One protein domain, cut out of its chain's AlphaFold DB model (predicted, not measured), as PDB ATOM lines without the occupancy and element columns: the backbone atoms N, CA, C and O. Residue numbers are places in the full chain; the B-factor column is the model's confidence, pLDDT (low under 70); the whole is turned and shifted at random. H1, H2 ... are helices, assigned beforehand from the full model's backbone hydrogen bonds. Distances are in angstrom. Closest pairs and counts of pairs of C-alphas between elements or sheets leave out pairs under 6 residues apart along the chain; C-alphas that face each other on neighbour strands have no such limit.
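What this domain is: This is residues 81 to 169 of the 170 residues of an uncharacterized protein of Flavobacterium sp. 140616W15 (UniProt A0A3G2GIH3). Three helices, H1, H2 and H3, run back and forth as two helical hairpins that share H2, and H3 and H4 then meet near their ends as a V, with the short H5 near its open end. A wide loop of 20 residues, 111 to 130, runs along the outside of the body from the end of H2 to the start of H3. The printed part has 89 residues with five named helices, H1 to H5 in order along the chain, and no named strand; its class is all helix. The whole is compact, with a radius of gyration of the C-alphas of 12.1 A, and rounded, with spans of 33 by 27 by 24 A.

Where its parts are: H1, residues 85 to 93, begins at C-alpha 85 at (197.183, 170.922, 371.369) and is 11.8 A long from first to last C-alpha. H2, residues 98 to 110, is 19.2 A long and ends at C-alpha 110 at (198.034, 162.010, 366.149). H3, residues 131 to 146, is the longest helix, at 22.3 A. H4, residues 150 to 161, is 16.7 A long. H5, residues 166 to 169, is 4.9 A long and ends at C-alpha 169 at (195.937, 172.991, 348.949).

How they stand to each other: H3 is the hub, touching H2, H4 and H5. H1 and H2 form a hairpin and touch, the closest C-alphas being those of Ala 92 and Ala 100, 4.9 A apart; they run opposite ways at a shallow tilt of 33 degrees, only just short of steep. H2 and H3 form a second hairpin, opposite ways at a shallow tilt of 30 degrees, and touch, with the C-alphas of Tyr 105 and Ala 137 closest at 4.7 A. H3 with residues 141 to 145 alone touches residues 151 to 156 of H4, at a steep tilt of 54 degrees and opposite ways; the closest C-alphas, of Ser 145 and Lys 153, are 4.8 A apart. The helix packing is mostly aligned, but only just: 2 of 3 pairs are at a shallow tilt. H5 only just touches H3, with 3 pairs of C-alphas within 8 A, the closest those of Asp 135 and Ile 168 at 6.4 A. H2 and H4 are close but not clearly touching, with the C-alphas of Phe 102 and Ala 152 closest at 6.5 A. H1 and H3 are near each other, while H1 is apart from H4 and H5. In H1, H3 and H4 every O i to N i+4 pair is within hydrogen-bond range, in H2 8 of 9 are, and H5 is too short for such a pair.

The domain as a whole: The two C-alphas farthest apart, those of Lys 94 and Lys 162, are 32.8 A apart. The printed part has no cut. The link from H2 to H3 is long, and the other three are tight. The mean pLDDT of the printed part is 89.2, and residues 112 to 119 are under 70.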
ATOM      1  N   MET A  81     199.666 163.451 372.150       82.69
ATOM      2  CA  MET A  81     200.018 164.787 371.662       82.69
ATOM      3  C   MET A  81     198.783 165.647 371.408       82.69
ATOM      4  O   MET A  81     198.900 166.875 371.339       82.69
ATOM      5  N   PHE A  82     197.585 165.065 371.331       84.31
ATOM      6  CA  PHE A  82     196.353 165.844 371.308       84.31
ATOM      7  C   PHE A  82     196.148 166.621 372.612       84.31
ATOM      8  O   PHE A  82     195.706 167.769 372.581       84.31
ATOM      9  N   ALA A  83     196.547 166.060 373.757       87.44
ATOM     10  CA  ALA A  83     196.476 166.777 375.026       87.44
ATOM     11  C   ALA A  83     197.400 168.009 375.049       87.44
ATOM     12  O   ALA A  83     197.109 168.958 375.772       87.44
ATOM     13  N   PHE A  84     198.455 168.034 374.222       92.06
ATOM     14  CA  PHE A  84     199.357 169.179 374.057       92.06
ATOM     15  C   PHE A  84     198.790 170.307 373.164       92.06
ATOM     16  O   PHE A  84     199.257 171.452 373.210       92.06
ATOM     17  N   LEU A  85     197.746 170.019 372.376       93.44
ATOM     18  CA  LEU A  85     197.183 170.922 371.369       93.44
ATOM     19  C   LEU A  85     196.847 172.341 371.878       93.44
ATOM     20  O   LEU A  85     197.127 173.296 371.145       93.44
ATOM     21  N   PRO A  86     196.285 172.553 373.089       95.62
ATOM     22  CA  PRO A  86     195.953 173.900 373.556       95.62
ATOM     23  C   PRO A  86     197.162 174.843 373.602       95.62
ATOM     24  O   PRO A  86     197.058 176.003 373.198       95.62
ATOM     25  N   TRP A  87     198.324 174.353 374.041       96.75
ATOM     26  CA  TRP A  87     199.536 175.170 374.136       96.75
ATOM     27  C   TRP A  87     200.159 175.425 372.768       96.75
ATOM     28  O   TRP A  87     200.578 176.553 372.497       96.75
ATOM     29  N   ALA A  88     200.142 174.426 371.880       97.00
ATOM     30  CA  ALA A  88     200.558 174.594 370.490       97.00
ATOM     31  C   ALA A  88     199.701 175.657 369.778       97.00
ATOM     32  O   ALA A  88     200.238 176.571 369.152       97.00
ATOM     33  N   LEU A  89     198.373 175.631 369.960       97.62
ATOM     34  CA  LEU A  89     197.462 176.642 369.406       97.62
ATOM     35  C   LEU A  89     197.748 178.048 369.941       97.62
ATOM     36  O   LEU A  89     197.713 179.012 369.173       97.62
ATOM     37  N   ILE A  90     198.031 178.194 371.238       97.69
ATOM     38  CA  ILE A  90     198.393 179.493 371.826       97.69
ATOM     39  C   ILE A  90     199.694 180.005 371.205       97.69
ATOM     40  O   ILE A  90     199.745 181.144 370.739       97.69
ATOM     41  N   MET A  91     200.733 179.176 371.161       98.00
ATOM     42  CA  MET A  91     202.037 179.580 370.637       98.00
ATOM     43  C   MET A  91     202.002 179.895 369.144       98.00
ATOM     44  O   MET A  91     202.576 180.902 368.724       98.00
ATOM     45  N   ALA A  92     201.275 179.102 368.355       97.62
ATOM     46  CA  ALA A  92     201.092 179.346 366.933       97.62
ATOM     47  C   ALA A  92     200.294 180.636 366.691       97.62
ATOM     48  O   ALA A  92     200.751 181.524 365.982       97.62
ATOM     49  N   ASN A  93     199.120 180.788 367.312       97.38
ATOM     50  CA  ASN A  93     198.199 181.872 366.959       97.38
ATOM     51  C   ASN A  93     198.496 183.198 367.666       97.38
ATOM     52  O   ASN A  93     198.406 184.252 367.042       97.38
ATOM     53  N   LYS A  94     198.814 183.168 368.966       97.31
ATOM     54  CA  LYS A  94     199.033 184.386 369.765       97.31
ATOM     55  C   LYS A  94     200.458 184.904 369.624       97.31
ATOM     56  O   LYS A  94     200.659 186.111 369.534       97.31
ATOM     57  N   TYR A  95     201.436 184.000 369.607       96.94
ATOM     58  CA  TYR A  95     202.857 184.358 369.614       96.94
ATOM     59  C   TYR A  95     203.559 184.126 368.274       96.94
ATOM     60  O   TYR A  95     204.739 184.445 368.149       96.94
ATOM     61  N   ASN A  96     202.842 183.627 367.259       95.38
ATOM     62  CA  ASN A  96     203.357 183.423 365.903       95.38
ATOM     63  C   ASN A  96     204.613 182.526 365.852       95.38
ATOM     64  O   ASN A  96     205.464 182.691 364.969       95.38
ATOM     65  N   ASN A  97     204.740 181.600 366.809       94.81
ATOM     66  CA  ASN A  97     205.878 180.695 366.922       94.81
ATOM     67  C   ASN A  97     205.869 179.679 365.771       94.81
ATOM     68  O   ASN A  97     204.853 179.042 365.513       94.81
ATOM     69  N   ASN A  98     207.004 179.545 365.081       92.88
ATOM     70  CA  ASN A  98     207.102 178.756 363.853       92.88
ATOM     71  C   ASN A  98     206.892 177.255 364.090       92.88
ATOM     72  O   ASN A  98     206.106 176.642 363.372       92.88
ATOM     73  N   ASP A  99     207.549 176.692 365.103       93.44
ATOM     74  CA  ASP A  99     207.486 175.257 365.410       93.44
ATOM     75  C   ASP A  99     206.093 174.861 365.908       93.44
ATOM     76  O   ASP A  99     205.562 173.815 365.539       93.44
ATOM     77  N   ALA A 100     205.437 175.757 366.648       97.06
ATOM     78  CA  ALA A 100     204.094 175.530 367.159       97.06
ATOM     79  C   ALA A 100     203.044 175.350 366.051       97.06
ATOM     80  O   ALA A 100     202.086 174.605 366.246       97.06
ATOM     81  N   TYR A 101     203.209 175.971 364.875       98.12
ATOM     82  CA  TYR A 101     202.315 175.689 363.745       98.12
ATOM     83  C   TYR A 101     202.404 174.220 363.317       98.12
ATOM     84  O   TYR A 101     201.378 173.604 363.030       98.12
ATOM     85  N   PHE A 102     203.610 173.649 363.295       96.88
ATOM     86  CA  PHE A 102     203.789 172.240 362.966       96.88
ATOM     87  C   PHE A 102     203.266 171.333 364.082       96.88
ATOM     88  O   PHE A 102     202.590 170.350 363.789       96.88
ATOM     89  N   ASP A 103     203.503 171.692 365.346       95.69
ATOM     90  CA  ASP A 103     202.990 170.926 366.485       95.69
ATOM     91  C   ASP A 103     201.451 170.859 366.487       95.69
ATOM     92  O   ASP A 103     200.900 169.802 366.770       95.69
ATOM     93  N   VAL A 104     200.739 171.926 366.087       96.25
ATOM     94  CA  VAL A 104     199.270 171.874 365.923       96.25
ATOM     95  C   VAL A 104     198.860 170.846 364.868       96.25
ATOM     96  O   VAL A 104     197.961 170.039 365.113       96.25
ATOM     97  N   TYR A 105     199.505 170.864 363.698       95.19
ATOM     98  CA  TYR A 105     199.253 169.862 362.661       95.19
ATOM     99  C   TYR A 105     199.517 168.447 363.192       95.19
ATOM    100  O   TYR A 105     198.681 167.560 363.012       95.19
ATOM    101  N   TYR A 106     200.642 168.250 363.881       92.25
ATOM    102  CA  TYR A 106     201.039 166.949 364.403       92.25
ATOM    103  C   TYR A 106     200.057 166.432 365.460       92.25
ATOM    104  O   TYR A 106     199.622 165.289 365.370       92.25
ATOM    105  N   SER A 107     199.613 167.281 366.390       91.62
ATOM    106  CA  SER A 107     198.582 166.936 367.378       91.62
ATOM    107  C   SER A 107     197.245 166.536 366.737       91.62
ATOM    108  O   SER A 107     196.561 165.649 367.244       91.62
ATOM    109  N   LEU A 108     196.851 167.170 365.625       91.12
ATOM    110  CA  LEU A 108     195.628 166.811 364.891       91.12
ATOM    111  C   LEU A 108     195.783 165.505 364.107       91.12
ATOM    112  O   LEU A 108     194.836 164.726 364.012       91.12
ATOM    113  N   PHE A 109     196.966 165.259 363.549       89.12
ATOM    114  CA  PHE A 109     197.304 163.992 362.912       89.12
ATOM    115  C   PHE A 109     197.288 162.834 363.927       89.12
ATOM    116  O   PHE A 109     196.669 161.800 363.661       89.12
ATOM    117  N   ASP A 110     197.894 163.030 365.102       85.38
ATOM    118  CA  ASP A 110     198.034 162.010 366.149       85.38
ATOM    119  C   ASP A 110     196.684 161.563 366.741       85.38
ATOM    120  O   ASP A 110     196.496 160.373 366.999       85.38
ATOM    121  N   LEU A 111     195.691 162.470 366.815       77.44
ATOM    122  CA  LEU A 111     194.325 162.219 367.319       77.44
ATOM    123  C   LEU A 111     193.720 160.888 366.831       77.44
ATOM    124  O   LEU A 111     193.011 160.207 367.567       77.44
ATOM    125  N   ASN A 112     193.979 160.514 365.576       66.19
ATOM    126  CA  ASN A 112     193.402 159.323 364.949       66.19
ATOM    127  C   ASN A 112     194.453 158.296 364.491       66.19
ATOM    128  O   ASN A 112     194.134 157.330 363.778       66.19
ATOM    129  N   CYS A 113     195.706 158.479 364.902       67.44
ATOM    130  CA  CYS A 113     196.851 157.700 364.449       67.44
ATOM    131  C   CYS A 113     197.641 157.095 365.620       67.44
ATOM    132  O   CYS A 113     198.864 157.083 365.615       67.44
ATOM    133  N   THR A 114     196.936 156.461 366.563       58.00
ATOM    134  CA  THR A 114     197.495 155.796 367.763       58.00
ATOM    135  C   THR A 114     198.575 154.727 367.511       58.00
ATOM    136  O   THR A 114     199.192 154.254 368.460       58.00
ATOM    137  N   ALA A 115     198.828 154.329 366.258       57.78
ATOM    138  CA  ALA A 115     199.872 153.374 365.865       57.78
ATOM    139  C   ALA A 115     200.894 153.950 364.860       57.78
ATOM    140  O   ALA A 115     201.661 153.199 364.255       57.78
ATOM    141  N   CYS A 116     200.886 155.266 364.631       60.00
ATOM    142  CA  CYS A 116     201.613 155.903 363.531       60.00
ATOM    143  C   CYS A 116     202.925 156.564 363.948       60.00
ATOM    144  O   CYS A 116     203.667 157.019 363.082       60.00
ATOM    145  N   ASN A 117     203.265 156.527 365.238       56.25
ATOM    146  CA  ASN A 117     204.494 157.116 365.786       56.25
ATOM    147  C   ASN A 117     205.772 156.501 365.180       56.25
ATOM    148  O   ASN A 117     206.838 157.099 365.257       56.25
ATOM    149  N   ASN A 118     205.648 155.341 364.522       62.47
ATOM    150  CA  ASN A 118     206.726 154.654 363.803       62.47
ATOM    151  C   ASN A 118     206.505 154.591 362.280       62.47
ATOM    152  O   ASN A 118     207.212 153.859 361.588       62.47
ATOM    153  N   GLN A 119     205.492 155.277 361.747       68.31
ATOM    154  CA  GLN A 119     205.238 155.298 360.310       68.31
ATOM    155  C   GLN A 119     206.098 156.360 359.641       68.31
ATOM    156  O   GLN A 119     206.143 157.512 360.075       68.31
ATOM    157  N   GLU A 120     206.726 155.967 358.536       79.06
ATOM    158  CA  GLU A 120     207.371 156.905 357.626       79.06
ATOM    159  C   GLU A 120     206.387 158.005 357.218       79.06
ATOM    160  O   GLU A 120     205.197 157.748 357.006       79.06
ATOM    161  N   VAL A 121     206.907 159.225 357.083       79.19
ATOM    162  CA  VAL A 121     206.144 160.436 356.750       79.19
ATOM    163  C   VAL A 121     205.267 160.236 355.507       79.19
ATOM    164  O   VAL A 121     204.145 160.734 355.431       79.19
ATOM    165  N   GLU A 122     205.727 159.431 354.551       81.38
ATOM    166  CA  GLU A 122     204.982 159.083 353.343       81.38
ATOM    167  C   GLU A 122     203.622 158.423 353.610       81.38
ATOM    168  O   GLU A 122     202.710 158.529 352.782       81.38
ATOM    169  N   ASN A 123     203.477 157.736 354.739       83.06
ATOM    170  CA  ASN A 123     202.266 157.011 355.112       83.06
ATOM    171  C   ASN A 123     201.314 157.848 355.970       83.06
ATOM    172  O   ASN A 123     200.191 157.413 356.230       83.06
ATOM    173  N   TRP A 124     201.716 159.059 356.365       86.62
ATOM    174  CA  TRP A 124     200.864 159.938 357.151       86.62
ATOM    175  C   TRP A 124     199.615 160.301 356.349       86.62
ATOM    176  O   TRP A 124     199.679 160.734 355.195       86.62
ATOM    177  N   SER A 125     198.450 160.107 356.961       87.31
ATOM    178  CA  SER A 125     197.161 160.380 356.338       87.31
ATOM    179  C   SER A 125     196.213 161.036 357.329       87.31
ATOM    180  O   SER A 125     196.106 160.607 358.474       87.31
ATOM    181  N   LEU A 126     195.476 162.033 356.853       90.25
ATOM    182  CA  LEU A 126     194.417 162.725 357.584       90.25
ATOM    183  C   LEU A 126     193.029 162.133 357.292       90.25
ATOM    184  O   LEU A 126     192.024 162.681 357.728       90.25
ATOM    185  N   ASP A 127     192.936 161.022 356.553       88.75
ATOM    186  CA  ASP A 127     191.661 160.469 356.049       88.75
ATOM    187  C   ASP A 127     190.674 160.064 357.153       88.75
ATOM    188  O   ASP A 127     189.481 159.923 356.899       88.75
ATOM    189  N   LYS A 128     191.168 159.872 358.379       86.88
ATOM    190  CA  LYS A 128     190.341 159.573 359.554       86.88
ATOM    191  C   LYS A 128     189.731 160.817 360.205       86.88
ATOM    192  O   LYS A 128     188.804 160.681 360.997       86.88
ATOM    193  N   LEU A 129     190.256 162.003 359.904       88.50
ATOM    194  CA  LEU A 129     189.704 163.273 360.361       88.50
ATOM    195  C   LEU A 129     188.477 163.643 359.528       88.50
ATOM    196  O   LEU A 129     188.397 163.339 358.335       88.50
ATOM    197  N   ASN A 130     187.527 164.347 360.138       90.31
ATOM    198  CA  ASN A 130     186.440 164.944 359.373       90.31
ATOM    199  C   ASN A 130     186.951 166.133 358.541       90.31
ATOM    200  O   ASN A 130     188.034 166.666 358.774       90.31
ATOM    201  N   ARG A 131     186.149 166.597 357.577       90.00
ATOM    202  CA  ARG A 131     186.570 167.654 356.644       90.00
ATOM    203  C   ARG A 131     187.072 168.928 357.338       90.00
ATOM    204  O   ARG A 131     188.072 169.484 356.912       90.00
ATOM    205  N   LYS A 132     186.416 169.376 358.414       90.94
ATOM    206  CA  LYS A 132     186.824 170.604 359.120       90.94
ATOM    207  C   LYS A 132     188.154 170.427 359.848       90.94
ATOM    208  O   LYS A 132     188.956 171.351 359.894       90.94
ATOM    209  N   GLU A 133     188.380 169.250 360.417       90.81
ATOM    210  CA  GLU A 133     189.646 168.897 361.062       90.81
ATOM    211  C   GLU A 133     190.778 168.770 360.036       90.81
ATOM    212  O   GLU A 133     191.879 169.253 360.288       90.81
ATOM    213  N   GLN A 134     190.502 168.191 358.862       92.62
ATOM    214  CA  GLN A 134     191.449 168.147 357.743       92.62
ATOM    215  C   GLN A 134     191.817 169.554 357.271       92.62
ATOM    216  O   GLN A 134     193.001 169.863 357.163       92.62
ATOM    217  N   ASP A 135     190.820 170.417 357.044       93.56
ATOM    218  CA  ASP A 135     191.032 171.811 356.641       93.56
ATOM    219  C   ASP A 135     191.923 172.541 357.661       93.56
ATOM    220  O   ASP A 135     192.874 173.231 357.288       93.56
ATOM    221  N   LEU A 136     191.665 172.336 358.958       93.94
ATOM    222  CA  LEU A 136     192.455 172.923 360.038       93.94
ATOM    223  C   LEU A 136     193.897 172.394 360.051       93.94
ATOM    224  O   LEU A 136     194.839 173.183 360.091       93.94
ATOM    225  N   ALA A 137     194.083 171.076 359.990       94.94
ATOM    226  CA  ALA A 137     195.407 170.460 359.993       94.94
ATOM    227  C   ALA A 137     196.243 170.932 358.793       94.94
ATOM    228  O   ALA A 137     197.392 171.345 358.961       94.94
ATOM    229  N   ILE A 138     195.652 170.950 357.594       95.62
ATOM    230  CA  ILE A 138     196.316 171.435 356.380       95.62
ATOM    231  C   ILE A 138     196.649 172.926 356.485       95.62
ATOM    232  O   ILE A 138     197.755 173.317 356.119       95.62
ATOM    233  N   TYR A 139     195.758 173.754 357.037       95.94
ATOM    234  CA  TYR A 139     196.046 175.171 357.272       95.94
ATOM    235  C   TYR A 139     197.306 175.371 358.132       95.94
ATOM    236  O   TYR A 139     198.199 176.135 357.757       95.94
ATOM    237  N   TYR A 140     197.412 174.660 359.259       97.25
ATOM    238  CA  TYR A 140     198.576 174.756 360.146       97.25
ATOM    239  C   TYR A 140     199.854 174.208 359.504       97.25
ATOM    240  O   TYR A 140     200.919 174.813 359.640       97.25
ATOM    241  N   LEU A 141     199.742 173.129 358.727       96.88
ATOM    242  CA  LEU A 141     200.854 172.571 357.963       96.88
ATOM    243  C   LEU A 141     201.388 173.562 356.912       96.88
ATOM    244  O   LEU A 141     202.601 173.767 356.812       96.88
ATOM    245  N   ILE A 142     200.493 174.221 356.165       96.25
ATOM    246  CA  ILE A 142     200.845 175.284 355.209       96.25
ATOM    247  C   ILE A 142     201.562 176.421 355.936       96.25
ATOM    248  O   ILE A 142     202.653 176.811 355.523       96.25
ATOM    249  N   LYS A 143     201.008 176.909 357.053       96.75
ATOM    250  CA  LYS A 143     201.615 178.000 357.834       96.75
ATOM    251  C   LYS A 143     203.010 177.654 358.349       96.75
ATOM    252  O   LYS A 143     203.909 178.491 358.272       96.75
ATOM    253  N   ALA A 144     203.210 176.431 358.835       97.44
ATOM    254  CA  ALA A 144     204.522 175.953 359.257       97.44
ATOM    255  C   ALA A 144     205.521 175.934 358.086       97.44
ATOM    256  O   ALA A 144     206.659 176.387 358.229       97.44
ATOM    257  N   SER A 145     205.090 175.469 356.909       96.69
ATOM    258  CA  SER A 145     205.919 175.445 355.698       96.69
ATOM    259  C   SER A 145     206.287 176.847 355.201       96.69
ATOM    260  O   SER A 145     207.459 177.105 354.931       96.69
ATOM    261  N   GLU A 146     205.326 177.778 355.161       95.88
ATOM    262  CA  GLU A 146     205.553 179.197 354.828       95.88
ATOM    263  C   GLU A 146     206.592 179.847 355.754       95.88
ATOM    264  O   GLU A 146     207.332 180.743 355.348       95.88
ATOM    265  N   LYS A 147     206.672 179.370 356.999       94.31
ATOM    266  CA  LYS A 147     207.620 179.821 358.026       94.31
ATOM    267  C   LYS A 147     208.959 179.083 358.017       94.31
ATOM    268  O   LYS A 147     209.799 179.346 358.876       94.31
ATOM    269  N   GLY A 148     209.179 178.203 357.044       94.56
ATOM    270  CA  GLY A 148     210.452 177.516 356.835       94.56
ATOM    271  C   GLY A 148     210.619 176.209 357.610       94.56
ATOM    272  O   GLY A 148     211.734 175.693 357.652       94.56
ATOM    273  N   HIS A 149     209.557 175.646 358.197       95.31
ATOM    274  CA  HIS A 149     209.639 174.346 358.866       95.31
ATOM    275  C   HIS A 149     209.856 173.228 357.829       95.31
ATOM    276  O   HIS A 149     208.987 172.952 356.994       95.31
ATOM    277  N   SER A 150     211.025 172.581 357.863       94.56
ATOM    278  CA  SER A 150     211.481 171.643 356.824       94.56
ATOM    279  C   SER A 150     210.556 170.438 356.666       94.56
ATOM    280  O   SER A 150     210.099 170.158 355.560       94.56
ATOM    281  N   GLN A 151     210.203 169.787 357.773       93.00
ATOM    282  CA  GLN A 151     209.317 168.621 357.766       93.00
ATOM    283  C   GLN A 151     207.902 168.976 357.283       93.00
ATOM    284  O   GLN A 151     207.249 168.180 356.616       93.00
ATOM    285  N   ALA A 152     207.434 170.201 357.555       95.56
ATOM    286  CA  ALA A 152     206.119 170.640 357.093       95.56
ATOM    287  C   ALA A 152     206.097 170.776 355.566       95.56
ATOM    288  O   ALA A 152     205.143 170.367 354.906       95.56
ATOM    289  N   LYS A 153     207.180 171.322 355.000       95.62
ATOM    290  CA  LYS A 153     207.368 171.417 353.552       95.62
ATOM    291  C   LYS A 153     207.409 170.033 352.896       95.62
ATOM    292  O   LYS A 153     206.701 169.822 351.918       95.62
ATOM    293  N   GLU A 154     208.169 169.102 353.465       94.69
ATOM    294  CA  GLU A 154     208.264 167.722 352.975       94.69
ATOM    295  C   GLU A 154     206.893 167.033 352.931       94.69
ATOM    296  O   GLU A 154     206.501 166.492 351.898       94.69
ATOM    297  N   ILE A 155     206.114 167.126 354.012       94.38
ATOM    298  CA  ILE A 155     204.769 166.538 354.076       94.38
ATOM    299  C   ILE A 155     203.840 167.154 353.027       94.38
ATOM    300  O   ILE A 155     203.094 166.428 352.368       94.38
ATOM    301  N   LEU A 156     203.876 168.477 352.834       94.81
ATOM    302  CA  LEU A 156     203.067 169.125 351.796       94.81
ATOM    303  C   LEU A 156     203.444 168.647 350.397       94.81
ATOM    304  O   LEU A 156     202.553 168.420 349.577       94.81
ATOM    305  N   ASP A 157     204.734 168.489 350.113       94.00
ATOM    306  CA  ASP A 157     205.210 167.999 348.819       94.00
ATOM    307  C   ASP A 157     204.779 166.535 348.595       94.00
ATOM    308  O   ASP A 157     204.318 166.174 347.504       94.00
ATOM    309  N   ILE A 158     204.796 165.708 349.645       93.06
ATOM    310  CA  ILE A 158     204.239 164.345 349.630       93.06
ATOM    311  C   ILE A 158     202.727 164.372 349.360       93.06
ATOM    312  O   ILE A 158     202.244 163.648 348.489       93.06
ATOM    313  N   TYR A 159     201.956 165.211 350.056       94.38
ATOM    314  CA  TYR A 159     200.507 165.306 349.842       94.38
ATOM    315  C   TYR A 159     200.166 165.746 348.417       94.38
ATOM    316  O   TYR A 159     199.319 165.121 347.773       94.38
ATOM    317  N   LYS A 160     200.882 166.745 347.886       93.06
ATOM    318  CA  LYS A 160     200.724 167.218 346.504       93.06
ATOM    319  C   LYS A 160     201.061 166.132 345.486       93.06
ATOM    320  O   LYS A 160     200.263 165.887 344.585       93.06
ATOM    321  N   SER A 161     202.202 165.457 345.636       93.06
ATOM    322  CA  SER A 161     202.632 164.403 344.701       93.06
ATOM    323  C   SER A 161     201.682 163.200 344.677       93.06
ATOM    324  O   SER A 161     201.487 162.595 343.625       93.06
ATOM    325  N   LYS A 162     201.031 162.891 345.807       91.06
ATOM    326  CA  LYS A 162     200.019 161.827 345.917       91.06
ATOM    327  C   LYS A 162     198.603 162.277 345.537       91.06
ATOM    328  O   LYS A 162     197.685 161.463 345.587       91.06
ATOM    329  N   GLY A 163     198.403 163.550 345.193       89.31
ATOM    330  CA  GLY A 163     197.084 164.111 344.893       89.31
ATOM    331  C   GLY A 163     196.116 164.108 346.083       89.31
ATOM    332  O   GLY A 163     194.900 164.110 345.886       89.31
ATOM    333  N   LYS A 164     196.630 164.088 347.319       86.62
ATOM    334  CA  LYS A 164     195.815 164.132 348.538       86.62
ATOM    335  C   LYS A 164     195.486 165.573 348.921       86.62
ATOM    336  O   LYS A 164     196.322 166.460 348.788       86.62
ATOM    337  N   TYR A 165     194.269 165.789 349.426       87.00
ATOM    338  CA  TYR A 165     193.803 167.073 349.981       87.00
ATOM    339  C   TYR A 165     193.907 168.271 349.013       87.00
ATOM    340  O   TYR A 165     193.936 169.423 349.444       87.00
ATOM    341  N   LEU A 166     193.938 168.021 347.695       81.38
ATOM    342  CA  LEU A 166     194.115 169.060 346.668       81.38
ATOM    343  C   LEU A 166     193.053 170.161 346.749       81.38
ATOM    344  O   LEU A 166     193.356 171.324 346.533       81.38
ATOM    345  N   ASN A 167     191.823 169.821 347.132       79.38
ATOM    346  CA  ASN A 167     190.735 170.783 347.310       79.38
ATOM    347  C   ASN A 167     190.975 171.813 348.433       79.38
ATOM    348  O   ASN A 167     190.181 172.740 348.554       79.38
ATOM    349  N   ILE A 168     191.993 171.606 349.274       81.88
ATOM    350  CA  ILE A 168     192.389 172.480 350.391       81.88
ATOM    351  C   ILE A 168     193.728 173.173 350.079       81.88
ATOM    352  O   ILE A 168     193.986 174.278 350.543       81.88
ATOM    353  N   LEU A 169     194.590 172.523 349.291       75.69
ATOM    354  CA  LEU A 169     195.937 172.991 348.949       75.69
ATOM    355  C   LEU A 169     195.979 174.031 347.805       75.69
ATOM    356  O   LEU A 169     197.080 174.434 347.419       75.69
TER     357      LEU A 169